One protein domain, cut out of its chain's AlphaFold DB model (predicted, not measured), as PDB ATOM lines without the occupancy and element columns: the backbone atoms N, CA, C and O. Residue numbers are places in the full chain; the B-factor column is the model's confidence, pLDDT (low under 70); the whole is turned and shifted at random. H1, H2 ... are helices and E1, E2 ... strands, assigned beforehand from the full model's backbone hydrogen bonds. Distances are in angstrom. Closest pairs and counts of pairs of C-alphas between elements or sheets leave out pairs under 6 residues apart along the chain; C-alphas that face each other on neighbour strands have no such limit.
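Overview. This is residues 6 to 102 of the 109 residues of an uncharacterized protein of Hydatigena taeniaeformis (UniProt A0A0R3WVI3). One strongly twisted sheet of six strands forms the body, with H4 packed along one face and H1 crossing the opposite face. H3 and H4 on one face and H1 on the other make three layers, helices on both faces of a sheet, and the small H2 comes near H3. The printed part has 97 residues, in the order H1 E1 E2 H2 H3 E3 E4 H4 E5 E6; the mixed sheet runs E1 E2 E3 E4 E6 E5. The class is mixed, helices and strands; the whole is compact and rounded, with a radius of gyration of the C-alphas of 12.0 A and spans of 29 by 29 by 27 A.

Arrangement. Start at inner strands E4, residues 59 to 66, and E6, residues 94 to 101, antiparallel neighbours with N 62 and O 97 2.8 A apart. E6 forms a hairpin with its antiparallel neighbour, edge strand E5, residues 82 to 90, with N 88 and O 96 at 2.9 A; look for the place where E5 bends by 60 degrees at residue 85. On E4's other side, E3, residues 52 to 56, forms a hairpin with it, N 54 and O 61 at 2.9 A. E2, residues 26 to 29, is parallel to E3, with N 53 and O 28 at 2.8 A, and forms a hairpin with edge strand E1, residues 17 to 20, N 19 and O 27 at 2.8 A. H4, residues 67 to 77, runs along the strands, 18 degrees to E4 on the local plane, at a height over the sheet of 7.4 A. E4, H4 and E5 form a split strand-helix-strand unit, two strands running the same way with E6 between them, its crossover right-handed. On the opposite face H1, residues 6 to 14, runs across the strands at 88 degrees to E4 on the local plane; its closest C-alphas to E3 are those of Met 11 and Gly 54, 6.2 A. H2, residues 31 to 34, is on the same face as H4, over none of the strands. H3, residues 39 to 45, stands at the sheet's level, height 0.3 A; it only just touches H4, with 3 pairs of C-alphas within 8 A, the closest Leu 45 and Arg 76 at 5.8 A. E2, H2 H3 and E3 form a strand-helix-strand unit, two parallel neighbours with helices between, its crossover left-handed. Every O i to N i+4 pair is within hydrogen-bond range in H1, 2 of 3 in H3 and 5 of 7 in H4; H2 is too short for one.

Along the chain. Find C-alpha 6 at (1.707, 52.028, 19.279), where H1 begins its 12.1 A. E4 spans 20.4 A, H4 15.3 A and E5 22.3 A; E6 runs 22.6 A to C-alpha 101 at (22.142, 44.797, 10.118).

Size, cuts and confidence. The C-alphas farthest apart are those of Pro 37 and Gly 92, 32.7 A. The printed part has no cut and no long link. Confidence is low, under 70, at residues 22 to 24.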
ATOM      1  N   GLU A   6       2.133  52.417  20.623       72.06
ATOM      2  CA  GLU A   6       1.707  52.028  19.279       72.06
ATOM      3  C   GLU A   6       2.580  50.916  18.686       72.06
ATOM      4  O   GLU A   6       2.043  49.973  18.112       72.06
ATOM      5  N   VAL A   7       3.907  50.978  18.859       76.06
ATOM      6  CA  VAL A   7       4.823  49.957  18.320       76.06
ATOM      7  C   VAL A   7       4.681  48.652  19.096       76.06
ATOM      8  O   VAL A   7       4.610  47.581  18.498       76.06
ATOM      9  N   VAL A   8       4.546  48.736  20.422       73.38
ATOM     10  CA  VAL A   8       4.260  47.568  21.268       73.38
ATOM     11  C   VAL A   8       2.911  46.946  20.887       73.38
ATOM     12  O   VAL A   8       2.823  45.738  20.690       73.38
ATOM     13  N   SER A   9       1.877  47.769  20.681       77.12
ATOM     14  CA  SER A   9       0.552  47.309  20.243       77.12
ATOM     15  C   SER A   9       0.570  46.681  18.844       77.12
ATOM     16  O   SER A   9      -0.176  45.731  18.581       77.12
ATOM     17  N   LEU A  10       1.402  47.198  17.936       78.88
ATOM     18  CA  LEU A  10       1.606  46.622  16.608       78.88
ATOM     19  C   LEU A  10       2.281  45.251  16.716       78.88
ATOM     20  O   LEU A  10       1.839  44.293  16.083       78.88
ATOM     21  N   MET A  11       3.309  45.134  17.559       83.06
ATOM     22  CA  MET A  11       3.970  43.857  17.818       83.06
ATOM     23  C   MET A  11       3.022  42.841  18.451       83.06
ATOM     24  O   MET A  11       3.050  41.685  18.046       83.06
ATOM     25  N   ASP A  12       2.142  43.252  19.362       81.12
ATOM     26  CA  ASP A  12       1.115  42.371  19.932       81.12
ATOM     27  C   ASP A  12       0.141  41.826  18.889       81.12
ATOM     28  O   ASP A  12      -0.264  40.665  18.954       81.12
ATOM     29  N   SER A  13      -0.202  42.651  17.903       81.62
ATOM     30  CA  SER A  13      -1.121  42.265  16.832       81.62
ATOM     31  C   SER A  13      -0.448  41.369  15.788       81.62
ATOM     32  O   SER A  13      -1.081  40.459  15.255       81.62
ATOM     33  N   ASN A  14       0.839  41.600  15.510       83.50
ATOM     34  CA  ASN A  14       1.553  40.937  14.419       83.50
ATOM     35  C   ASN A  14       2.349  39.704  14.871       83.50
ATOM     36  O   ASN A  14       2.514  38.768  14.086       83.50
ATOM     37  N   CYS A  15       2.827  39.657  16.119       86.94
ATOM     38  CA  CYS A  15       3.643  38.559  16.646       86.94
ATOM     39  C   CYS A  15       2.779  37.396  17.152       86.94
ATOM     40  O   CYS A  15       2.719  37.105  18.348       86.94
ATOM     41  N   THR A  16       2.086  36.734  16.229       85.00
ATOM     42  CA  THR A  16       1.101  35.682  16.535       85.00
ATOM     43  C   THR A  16       1.681  34.268  16.526       85.00
ATOM     44  O   THR A  16       1.055  33.344  17.048       85.00
ATOM     45  N   ILE A  17       2.875  34.071  15.961       84.31
ATOM     46  CA  ILE A  17       3.489  32.748  15.820       84.31
ATOM     47  C   ILE A  17       4.354  32.465  17.049       84.31
ATOM     48  O   ILE A  17       5.359  33.133  17.266       84.31
ATOM     49  N   GLY A  18       3.986  31.459  17.842       84.38
ATOM     50  CA  GLY A  18       4.791  30.984  18.969       84.38
ATOM     51  C   GLY A  18       5.796  29.912  18.543       84.38
ATOM     52  O   GLY A  18       5.408  28.839  18.077       84.38
ATOM     53  N   LEU A  19       7.088  30.167  18.738       83.25
ATOM     54  CA  LEU A  19       8.173  29.206  18.563       83.25
ATOM     55  C   LEU A  19       8.764  28.821  19.917       83.25
ATOM     56  O   LEU A  19       9.122  29.673  20.725       83.25
ATOM     57  N   LYS A  20       8.930  27.518  20.153       82.62
ATOM     58  CA  LYS A  20       9.609  27.017  21.352       82.62
ATOM     59  C   LYS A  20      11.099  26.873  21.087       82.62
ATOM     60  O   LYS A  20      11.527  25.903  20.461       82.62
ATOM     61  N   LEU A  21      11.892  27.811  21.593       73.00
ATOM     62  CA  LEU A  21      13.351  27.790  21.469       73.00
ATOM     63  C   LEU A  21      13.993  27.090  22.674       73.00
ATOM     64  O   LEU A  21      14.769  27.678  23.414       73.00
ATOM     65  N   GLY A  22      13.672  25.807  22.871       68.44
ATOM     66  CA  GLY A  22      14.201  25.014  23.990       68.44
ATOM     67  C   GLY A  22      13.741  25.508  25.371       68.44
ATOM     68  O   GLY A  22      13.004  26.478  25.468       68.44
ATOM     69  N   ARG A  23      14.098  24.767  26.435       67.62
ATOM     70  CA  ARG A  23      13.893  25.066  27.882       67.62
ATOM     71  C   ARG A  23      12.577  25.753  28.323       67.62
ATOM     72  O   ARG A  23      12.518  26.290  29.420       67.62
ATOM     73  N   GLY A  24      11.504  25.673  27.537       66.75
ATOM     74  CA  GLY A  24      10.239  26.353  27.827       66.75
ATOM     75  C   GLY A  24      10.179  27.819  27.387       66.75
ATOM     76  O   GLY A  24       9.170  28.458  27.654       66.75
ATOM     77  N   THR A  25      11.199  28.333  26.696       73.62
ATOM     78  CA  THR A  25      11.205  29.686  26.135       73.62
ATOM     79  C   THR A  25      10.211  29.783  24.985       73.62
ATOM     80  O   THR A  25      10.320  29.045  23.998       73.62
ATOM     81  N   GLU A  26       9.248  30.693  25.114       80.25
ATOM     82  CA  GLU A  26       8.288  31.005  24.061       80.25
ATOM     83  C   GLU A  26       8.709  32.295  23.363       80.25
ATOM     84  O   GLU A  26       8.672  33.381  23.935       80.25
ATOM     85  N   LEU A  27       9.120  32.151  22.108       85.19
ATOM     86  CA  LEU A  27       9.404  33.262  21.225       85.19
ATOM     87  C   LEU A  27       8.157  33.553  20.398       85.19
ATOM     88  O   LEU A  27       7.729  32.708  19.613       85.19
ATOM     89  N   LYS A  28       7.597  34.750  20.529       89.56
ATOM     90  CA  LYS A  28       6.494  35.188  19.670       89.56
ATOM     91  C   LYS A  28       7.047  35.974  18.495       89.56
ATOM     92  O   LYS A  28       7.804  36.915  18.702       89.56
ATOM     93  N   ILE A  29       6.679  35.618  17.273       89.56
ATOM     94  CA  ILE A  29       7.220  36.261  16.076       89.56
ATOM     95  C   ILE A  29       6.149  36.695  15.084       89.56
ATOM     96  O   ILE A  29       5.083  36.074  15.005       89.56
ATOM     97  N   SER A  30       6.439  37.744  14.309       89.06
ATOM     98  CA  SER A  30       5.664  38.066  13.108       89.06
ATOM     99  C   SER A  30       5.977  37.089  11.974       89.06
ATOM    100  O   SER A  30       7.039  36.471  11.933       89.06
ATOM    101  N   SER A  31       5.055  36.920  11.026       85.88
ATOM    102  CA  SER A  31       5.285  36.063   9.852       85.88
ATOM    103  C   SER A  31       6.439  36.559   8.974       85.88
ATOM    104  O   SER A  31       7.133  35.755   8.360       85.88
ATOM    105  N   GLU A  32       6.676  37.869   8.945       86.62
ATOM    106  CA  GLU A  32       7.711  38.509   8.129       86.62
ATOM    107  C   GLU A  32       9.118  38.089   8.562       86.62
ATOM    108  O   GLU A  32       9.973  37.831   7.712       86.62
ATOM    109  N   ILE A  33       9.352  37.922   9.871       88.56
ATOM    110  CA  ILE A  33      10.683  37.556  10.365       88.56
ATOM    111  C   ILE A  33      11.105  36.153   9.918       88.56
ATOM    112  O   ILE A  33      12.298  35.888   9.806       88.56
ATOM    113  N   LEU A  34      10.156  35.253   9.627       86.44
ATOM    114  CA  LEU A  34      10.464  33.905   9.131       86.44
ATOM    115  C   LEU A  34      11.155  33.936   7.765       86.44
ATOM    116  O   LEU A  34      11.939  33.043   7.451       86.44
ATOM    117  N   MET A  35      10.862  34.963   6.967       86.75
ATOM    118  CA  MET A  35      11.450  35.183   5.646       86.75
ATOM    119  C   MET A  35      12.733  36.019   5.718       86.75
ATOM    120  O   MET A  35      13.400  36.209   4.702       86.75
ATOM    121  N   HIS A  36      13.095  36.522   6.902       87.50
ATOM    122  CA  HIS A  36      14.266  37.362   7.064       87.50
ATOM    123  C   HIS A  36      15.552  36.541   6.847       87.50
ATOM    124  O   HIS A  36      15.747  35.513   7.503       87.50
ATOM    125  N   PRO A  37      16.486  36.991   5.990       87.06
ATOM    126  CA  PRO A  37      17.714  36.243   5.693       87.06
ATOM    127  C   PRO A  37      18.585  35.997   6.936       87.06
ATOM    128  O   PRO A  37      19.236  34.960   7.047       87.06
ATOM    129  N   GLY A  38      18.544  36.908   7.911       89.25
ATOM    130  CA  GLY A  38      19.217  36.767   9.204       89.25
ATOM    131  C   GLY A  38      18.443  35.982  10.271       89.25
ATOM    132  O   GLY A  38      18.883  35.946  11.416       89.25
ATOM    133  N   PHE A  39      17.294  35.364   9.967       89.31
ATOM    134  CA  PHE A  39      16.438  34.710  10.974       89.31
ATOM    135  C   PHE A  39      17.167  33.647  11.815       89.31
ATOM    136  O   PHE A  39      16.980  33.549  13.030       89.31
ATOM    137  N   GLN A  40      18.053  32.866  11.192       89.19
ATOM    138  CA  GLN A  40      18.854  31.852  11.892       89.19
ATOM    139  C   GLN A  40      19.829  32.455  12.910       89.19
ATOM    140  O   GLN A  40      20.184  31.808  13.891       89.19
ATOM    141  N   GLU A  41      20.285  33.679  12.683       90.69
ATOM    142  CA  GLU A  41      21.140  34.393  13.622       90.69
ATOM    143  C   GLU A  41      20.304  35.098  14.692       90.69
ATOM    144  O   GLU A  41      20.579  34.933  15.878       90.69
ATOM    145  N   LEU A  42      19.210  35.759  14.301       91.38
ATOM    146  CA  LEU A  42      18.249  36.366  15.226       91.38
ATOM    147  C   LEU A  42      17.736  35.361  16.262       91.38
ATOM    148  O   LEU A  42      17.779  35.628  17.459       91.38
ATOM    149  N   SER A  43      17.332  34.167  15.827       89.69
ATOM    150  CA  SER A  43      16.878  33.098  16.728       89.69
ATOM    151  C   SER A  43      17.960  32.620  17.705       89.69
ATOM    152  O   SER A  43      17.634  32.183  18.809       89.69
ATOM    153  N   LYS A  44      19.250  32.733  17.355       90.31
ATOM    154  CA  LYS A  44      20.362  32.474  18.285       90.31
ATOM    155  C   LYS A  44      20.559  33.624  19.272       90.31
ATOM    156  O   LYS A  44      20.864  33.361  20.434       90.31
ATOM    157  N   LEU A  45      20.380  34.870  18.831       91.88
ATOM    158  CA  LEU A  45      20.510  36.061  19.678       91.88
ATOM    159  C   LEU A  45      19.482  36.081  20.803       91.88
ATOM    160  O   LEU A  45      19.817  36.416  21.937       91.88
ATOM    161  N   VAL A  46      18.251  35.683  20.500       90.81
ATOM    162  CA  VAL A  46      17.146  35.625  21.468       90.81
ATOM    163  C   VAL A  46      16.954  34.242  22.079       90.81
ATOM    164  O   VAL A  46      15.935  33.961  22.709       90.81
ATOM    165  N   LYS A  47      17.917  33.339  21.876       86.44
ATOM    166  CA  LYS A  47      17.859  32.014  22.478       86.44
ATOM    167  C   LYS A  47      17.787  32.169  23.997       86.44
ATOM    168  O   LYS A  47      18.557  32.932  24.580       86.44
ATOM    169  N   ASP A  48      16.869  31.436  24.614       85.25
ATOM    170  CA  ASP A  48      16.592  31.499  26.049       85.25
ATOM    171  C   ASP A  48      15.960  32.832  26.531       85.25
ATOM    172  O   ASP A  48      15.894  33.051  27.736       85.25
ATOM    173  N   CYS A  49      15.471  33.701  25.629       88.81
ATOM    174  CA  CYS A  49      14.744  34.935  25.970       88.81
ATOM    175  C   CYS A  49      13.239  34.815  25.703       88.81
ATOM    176  O   CYS A  49      12.835  34.433  24.602       88.81
ATOM    177  N   ASN A  50      12.403  35.218  26.659       89.25
ATOM    178  CA  ASN A  50      10.951  35.279  26.471       89.25
ATOM    179  C   ASN A  50      10.548  36.633  25.887       89.25
ATOM    180  O   ASN A  50      10.155  37.545  26.606       89.25
ATOM    181  N   CYS A  51      10.662  36.766  24.567       90.69
ATOM    182  CA  CYS A  51      10.464  38.037  23.878       90.69
ATOM    183  C   CYS A  51       9.544  37.916  22.655       90.69
ATOM    184  O   CYS A  51       9.155  36.825  22.220       90.69
ATOM    185  N   ARG A  52       9.184  39.074  22.105       92.12
ATOM    186  CA  ARG A  52       8.502  39.219  20.818       92.12
ATOM    187  C   ARG A  52       9.501  39.704  19.772       92.12
ATOM    188  O   ARG A  52      10.286  40.592  20.085       92.12
ATOM    189  N   ILE A  53       9.458  39.176  18.547       92.88
ATOM    190  CA  ILE A  53      10.264  39.666  17.417       92.88
ATOM    191  C   ILE A  53       9.376  39.996  16.227       92.88
ATOM    192  O   ILE A  53       8.658  39.141  15.710       92.88
ATOM    193  N   GLY A  54       9.485  41.227  15.752       91.00
ATOM    194  CA  GLY A  54       8.804  41.709  14.561       91.00
ATOM    195  C   GLY A  54       9.757  42.436  13.625       91.00
ATOM    196  O   GLY A  54      10.972  42.474  13.837       91.00
ATOM    197  N   MET A  55       9.184  43.038  12.590       87.50
ATOM    198  CA  MET A  55       9.904  43.875  11.641       87.50
ATOM    199  C   MET A  55       9.183  45.204  11.437       87.50
ATOM    200  O   MET A  55       7.960  45.275  11.533       87.50
ATOM    201  N   ASP A  56       9.961  46.238  11.133       84.44
ATOM    202  CA  ASP A  56       9.486  47.515  10.600       84.44
ATOM    203  C   ASP A  56      10.447  47.966   9.489       84.44
ATOM    204  O   ASP A  56      11.554  48.457   9.737       84.44
ATOM    205  N   GLY A  57      10.066  47.695   8.239       81.69
ATOM    206  CA  GLY A  57      10.948  47.860   7.082       81.69
ATOM    207  C   GLY A  57      12.212  46.987   7.198       81.69
ATOM    208  O   GLY A  57      12.087  45.775   7.368       81.69
ATOM    209  N   PRO A  58      13.432  47.555   7.097       82.19
ATOM    210  CA  PRO A  58      14.677  46.793   7.239       82.19
ATOM    211  C   PRO A  58      15.050  46.505   8.701       82.19
ATOM    212  O   PRO A  58      16.022  45.798   8.957       82.19
ATOM    213  N   ARG A  59      14.328  47.086   9.666       87.12
ATOM    214  CA  ARG A  59      14.663  46.989  11.085       87.12
ATOM    215  C   ARG A  59      13.979  45.796  11.718       87.12
ATOM    216  O   ARG A  59      12.817  45.500  11.438       87.12
ATOM    217  N   VAL A  60      14.693  45.166  12.640       91.69
ATOM    218  CA  VAL A  60      14.150  44.104  13.481       91.69
ATOM    219  C   VAL A  60      13.787  44.705  14.827       91.69
ATOM    220  O   VAL A  60      14.602  45.373  15.465       91.69
ATOM    221  N   LEU A  61      12.555  44.465  15.255       92.38
ATOM    222  CA  LEU A  61      12.028  44.943  16.524       92.38
ATOM    223  C   LEU A  61      12.002  43.778  17.506       92.38
ATOM    224  O   LEU A  61      11.493  42.710  17.170       92.38
ATOM    225  N   ILE A  62      12.533  43.977  18.707       93.25
ATOM    226  CA  ILE A  62      12.515  42.994  19.790       93.25
ATOM    227  C   ILE A  62      11.892  43.649  21.009       93.25
ATOM    228  O   ILE A  62      12.294  44.734  21.416       93.25
ATOM    229  N   ASP A  63      10.916  42.982  21.603       92.19
ATOM    230  CA  ASP A  63      10.123  43.540  22.689       92.19
ATOM    231  C   ASP A  63       9.921  42.534  23.829       92.19
ATOM    232  O   ASP A  63      10.077  41.326  23.638       92.19
ATOM    233  N   SER A  64       9.557  43.031  25.017       90.75
ATOM    234  CA  SER A  64       9.366  42.243  26.247       90.75
ATOM    235  C   SER A  64      10.612  41.525  26.757       90.75
ATOM    236  O   SER A  64      10.506  40.573  27.523       90.75
ATOM    237  N   LEU A  65      11.799  41.991  26.376       92.19
ATOM    238  CA  LEU A  65      13.049  41.391  26.820       92.19
ATOM    239  C   LEU A  65      13.304  41.753  28.289       92.19
ATOM    240  O   LEU A  65      13.425  42.935  28.618       92.19
ATOM    241  N   ALA A  66      13.365  40.770  29.186       92.25
ATOM    242  CA  ALA A  66      13.567  41.050  30.605       92.25
ATOM    243  C   ALA A  66      14.956  41.667  30.864       92.25
ATOM    244  O   ALA A  66      15.893  41.478  30.091       92.25
ATOM    245  N   ASN A  67      15.110  42.432  31.947       90.12
ATOM    246  CA  ASN A  67      16.363  43.141  32.242       90.12
ATOM    247  C   ASN A  67      17.589  42.204  32.361       90.12
ATOM    248  O   ASN A  67      18.672  42.511  31.865       90.12
ATOM    249  N   ASP A  68      17.415  41.038  32.976       89.19
ATOM    250  CA  ASP A  68      18.439  39.993  33.076       89.19
ATOM    251  C   ASP A  68      18.734  39.318  31.726       89.19
ATOM    252  O   ASP A  68      19.895  39.060  31.399       89.19
ATOM    253  N   GLU A  69      17.705  39.101  30.905       92.44
ATOM    254  CA  GLU A  69      17.845  38.591  29.536       92.44
ATOM    255  C   GLU A  69      18.550  39.600  28.613       92.44
ATOM    256  O   GLU A  69      19.355  39.204  27.765       92.44
ATOM    257  N   PHE A  70      18.296  40.902  28.791       93.12
ATOM    258  CA  PHE A  70      18.852  41.975  27.967       93.12
ATOM    259  C   PHE A  70      20.375  42.044  28.048       93.12
ATOM    260  O   PHE A  70      21.033  42.179  27.017       93.12
ATOM    261  N   LEU A  71      20.957  41.875  29.238       90.94
ATOM    262  CA  LEU A  71      22.414  41.871  29.403       90.94
ATOM    263  C   LEU A  71      23.071  40.724  28.620       90.94
ATOM    264  O   LEU A  71      24.055  40.931  27.908       90.94
ATOM    265  N   ALA A  72      22.509  39.515  28.710       91.44
ATOM    266  CA  ALA A  72      22.999  38.359  27.963       91.44
ATOM    267  C   ALA A  72      22.790  38.530  26.450       91.44
ATOM    268  O   ALA A  72      23.672  38.215  25.648       91.44
ATOM    269  N   PHE A  73      21.637  39.067  26.054       94.00
ATOM    270  CA  PHE A  73      21.329  39.412  24.673       94.00
ATOM    271  C   PHE A  73      22.333  40.423  24.099       94.00
ATOM    272  O   PHE A  73      22.884  40.180  23.029       94.00
ATOM    273  N   GLN A  74      22.646  41.498  24.825       94.25
ATOM    274  CA  GLN A  74      23.575  42.537  24.383       94.25
ATOM    275  C   GLN A  74      24.973  41.972  24.098       94.25
ATOM    276  O   GLN A  74      25.576  42.311  23.080       94.25
ATOM    277  N   LEU A  75      25.464  41.063  24.947       92.19
ATOM    278  CA  LEU A  75      26.736  40.371  24.717       92.19
ATOM    279  C   LEU A  75      26.709  39.513  23.446       92.19
ATOM    280  O   LEU A  75      27.684  39.488  22.700       92.19
ATOM    281  N   ARG A  76      25.588  38.837  23.161       93.19
ATOM    282  CA  ARG A  76      25.437  38.048  21.929       93.19
ATOM    283  C   ARG A  76      25.425  38.938  20.686       93.19
ATOM    284  O   ARG A  76      26.085  38.596  19.705       93.19
ATOM    285  N   VAL A  77      24.749  40.089  20.745       94.25
ATOM    286  CA  VAL A  77      24.687  41.041  19.622       94.25
ATOM    287  C   VAL A  77      26.073  41.580  19.257       94.25
ATOM    288  O   VAL A  77      26.378  41.699  18.075       94.25
ATOM    289  N   GLN A  78      26.951  41.825  20.236       91.44
ATOM    290  CA  GLN A  78      28.327  42.287  19.975       91.44
ATOM    291  C   GLN A  78      29.147  41.335  19.089       91.44
ATOM    292  O   GLN A  78      30.102  41.767  18.450       91.44
ATOM    293  N   SER A  79      28.782  40.053  19.051       89.38
ATOM    294  CA  SER A  79      29.432  39.016  18.239       89.38
ATOM    295  C   SER A  79      28.647  38.630  16.977       89.38
ATOM    296  O   SER A  79      28.924  37.591  16.383       89.38
ATOM    297  N   SER A  80      27.645  39.427  16.602       91.50
ATOM    298  CA  SER A  80      26.693  39.134  15.525       91.50
ATOM    299  C   SER A  80      26.804  40.112  14.358       91.50
ATOM    300  O   SER A  80      27.428  41.163  14.480       91.50
ATOM    301  N   SER A  81      26.129  39.797  13.255       91.00
ATOM    302  CA  SER A  81      25.932  40.691  12.107       91.00
ATOM    303  C   SER A  81      24.933  41.827  12.369       91.00
ATOM    304  O   SER A  81      24.713  42.669  11.499       91.00
ATOM    305  N   PHE A  82      24.322  41.881  13.556       92.50
ATOM    306  CA  PHE A  82      23.382  42.922  13.959       92.50
ATOM    307  C   PHE A  82      24.019  43.925  14.921       92.50
ATOM    308  O   PHE A  82      24.941  43.615  15.672       92.50
ATOM    309  N   ILE A  83      23.471  45.136  14.944       93.94
ATOM    310  CA  ILE A  83      23.761  46.163  15.947       93.94
ATOM    311  C   ILE A  83      22.482  46.611  16.624       93.94
ATOM    312  O   ILE A  83      21.427  46.674  15.997       93.94
ATOM    313  N   ILE A  84      22.598  46.973  17.899       94.31
ATOM    314  CA  ILE A  84      21.537  47.686  18.606       94.31
ATOM    315  C   ILE A  84      21.559  49.136  18.119       94.31
ATOM    316  O   ILE A  84      22.448  49.898  18.496       94.31
ATOM    317  N   GLU A  85      20.598  49.504  17.272       92.50
ATOM    318  CA  GLU A  85      20.384  50.892  16.840       92.50
ATOM    319  C   GLU A  85      19.776  51.705  17.988       92.50
ATOM    320  O   GLU A  85      20.156  52.851  18.221       92.50
ATOM    321  N   HIS A  86      18.853  51.092  18.733       91.06
ATOM    322  CA  HIS A  86      18.157  51.735  19.843       91.06
ATOM    323  C   HIS A  86      17.705  50.716  20.893       91.06
ATOM    324  O   HIS A  86      17.387  49.576  20.560       91.06
ATOM    325  N   ASN A  87      17.638  51.132  22.158       92.62
ATOM    326  CA  ASN A  87      16.928  50.401  23.204       92.62
ATOM    327  C   ASN A  87      16.277  51.363  24.211       92.62
ATOM    328  O   ASN A  87      16.803  52.445  24.459       92.62
ATOM    329  N   ASP A  88      15.142  50.959  24.783       91.88
ATOM    330  CA  ASP A  88      14.443  51.670  25.859       91.88
ATOM    331  C   ASP A  88      13.934  50.681  26.911       91.88
ATOM    332  O   ASP A  88      13.290  49.686  26.578       91.88
ATOM    333  N   LEU A  89      14.157  50.997  28.188       90.38
ATOM    334  CA  LEU A  89      13.523  50.301  29.307       90.38
ATOM    335  C   LEU A  89      12.126  50.888  29.554       90.38
ATOM    336  O   LEU A  89      11.990  52.084  29.832       90.38
ATOM    337  N   TYR A  90      11.100  50.043  29.530       85.50
ATOM    338  CA  TYR A  90       9.727  50.391  29.882       85.50
ATOM    339  C   TYR A  90       9.207  49.522  31.036       85.50
ATOM    340  O   TYR A  90       9.756  48.465  31.369       85.50
ATOM    341  N   ASP A  91       8.202  50.047  31.742       84.50
ATOM    342  CA  ASP A  91       7.606  49.464  32.956       84.50
ATOM    343  C   ASP A  91       8.619  49.068  34.052       84.50
ATOM    344  O   ASP A  91       8.327  48.271  34.946       84.50
ATOM    345  N   GLY A  92       9.837  49.621  33.980       85.62
ATOM    346  CA  GLY A  92      10.963  49.331  34.867       85.62
ATOM    347  C   GLY A  92      11.523  47.908  34.771       85.62
ATOM    348  O   GLY A  92      12.360  47.549  35.597       85.62
ATOM    349  N   LYS A  93      11.066  47.087  33.815       88.69
ATOM    350  CA  LYS A  93      11.379  45.646  33.772       88.69
ATOM    351  C   LYS A  93      11.731  45.101  32.396       88.69
ATOM    352  O   LYS A  93      12.483  44.130  32.334       88.69
ATOM    353  N   HIS A  94      11.198  45.697  31.335       89.88
ATOM    354  CA  HIS A  94      11.302  45.146  29.991       89.88
ATOM    355  C   HIS A  94      11.983  46.131  29.057       89.88
ATOM    356  O   HIS A  94      11.735  47.334  29.119       89.88
ATOM    357  N   TYR A  95      12.835  45.609  28.188       92.31
ATOM    358  CA  TYR A  95      13.465  46.365  27.127       92.31
ATOM    359  C   TYR A  95      12.709  46.181  25.824       92.31
ATOM    360  O   TYR A  95      12.359  45.067  25.426       92.31
ATOM    361  N   PHE A  96      12.539  47.305  25.146       92.00
ATOM    362  CA  PHE A  96      12.308  47.354  23.722       92.00
ATOM    363  C   PHE A  96      13.648  47.620  23.031       92.00
ATOM    364  O   PHE A  96      14.396  48.504  23.452       92.00
ATOM    365  N   VAL A  97      13.968  46.862  21.988       93.56
ATOM    366  CA  VAL A  97      15.245  46.921  21.277       93.56
ATOM    367  C   VAL A  97      15.001  46.949  19.776       93.56
ATOM    368  O   VAL A  97      14.225  46.160  19.244       93.56
ATOM    369  N   VAL A  98      15.721  47.823  19.082       93.19
ATOM    370  CA  VAL A  98      15.773  47.845  17.622       93.19
ATOM    371  C   VAL A  98      17.135  47.405  17.160       93.19
ATOM    372  O   VAL A  98      18.157  47.982  17.540       93.19
ATOM    373  N   LEU A  99      17.120  46.383  16.316       93.56
ATOM    374  CA  LEU A  99      18.293  45.911  15.622       93.56
ATOM    375  C   LEU A  99      18.292  46.386  14.176       93.56
ATOM    376  O   LEU A  99      17.263  46.403  13.495       93.56
ATOM    377  N   ASN A 100      19.493  46.689  13.706       91.06
ATOM    378  CA  ASN A 100      19.796  46.905  12.303       91.06
ATOM    379  C   ASN A 100      20.935  45.964  11.889       91.06
ATOM    380  O   ASN A 100      21.705  45.520  12.746       91.06
ATOM    381  N   SER A 101      21.043  45.630  10.608       86.31
ATOM    382  CA  SER A 101      22.142  44.797  10.118       86.31
ATOM    383  C   SER A 101      23.383  45.650   9.835       86.31
ATOM    384  O   SER A 101      23.287  46.758   9.314       86.31
ATOM    385  N   GLN A 102      24.562  45.146  10.204       74.62
ATOM    386  CA  GLN A 102      25.848  45.792   9.912       74.62
ATOM    387  C   GLN A 102      26.167  45.748   8.417       74.62
ATOM    388  O   GLN A 102      26.738  46.689   7.870       74.62
TER     389      GLN A 102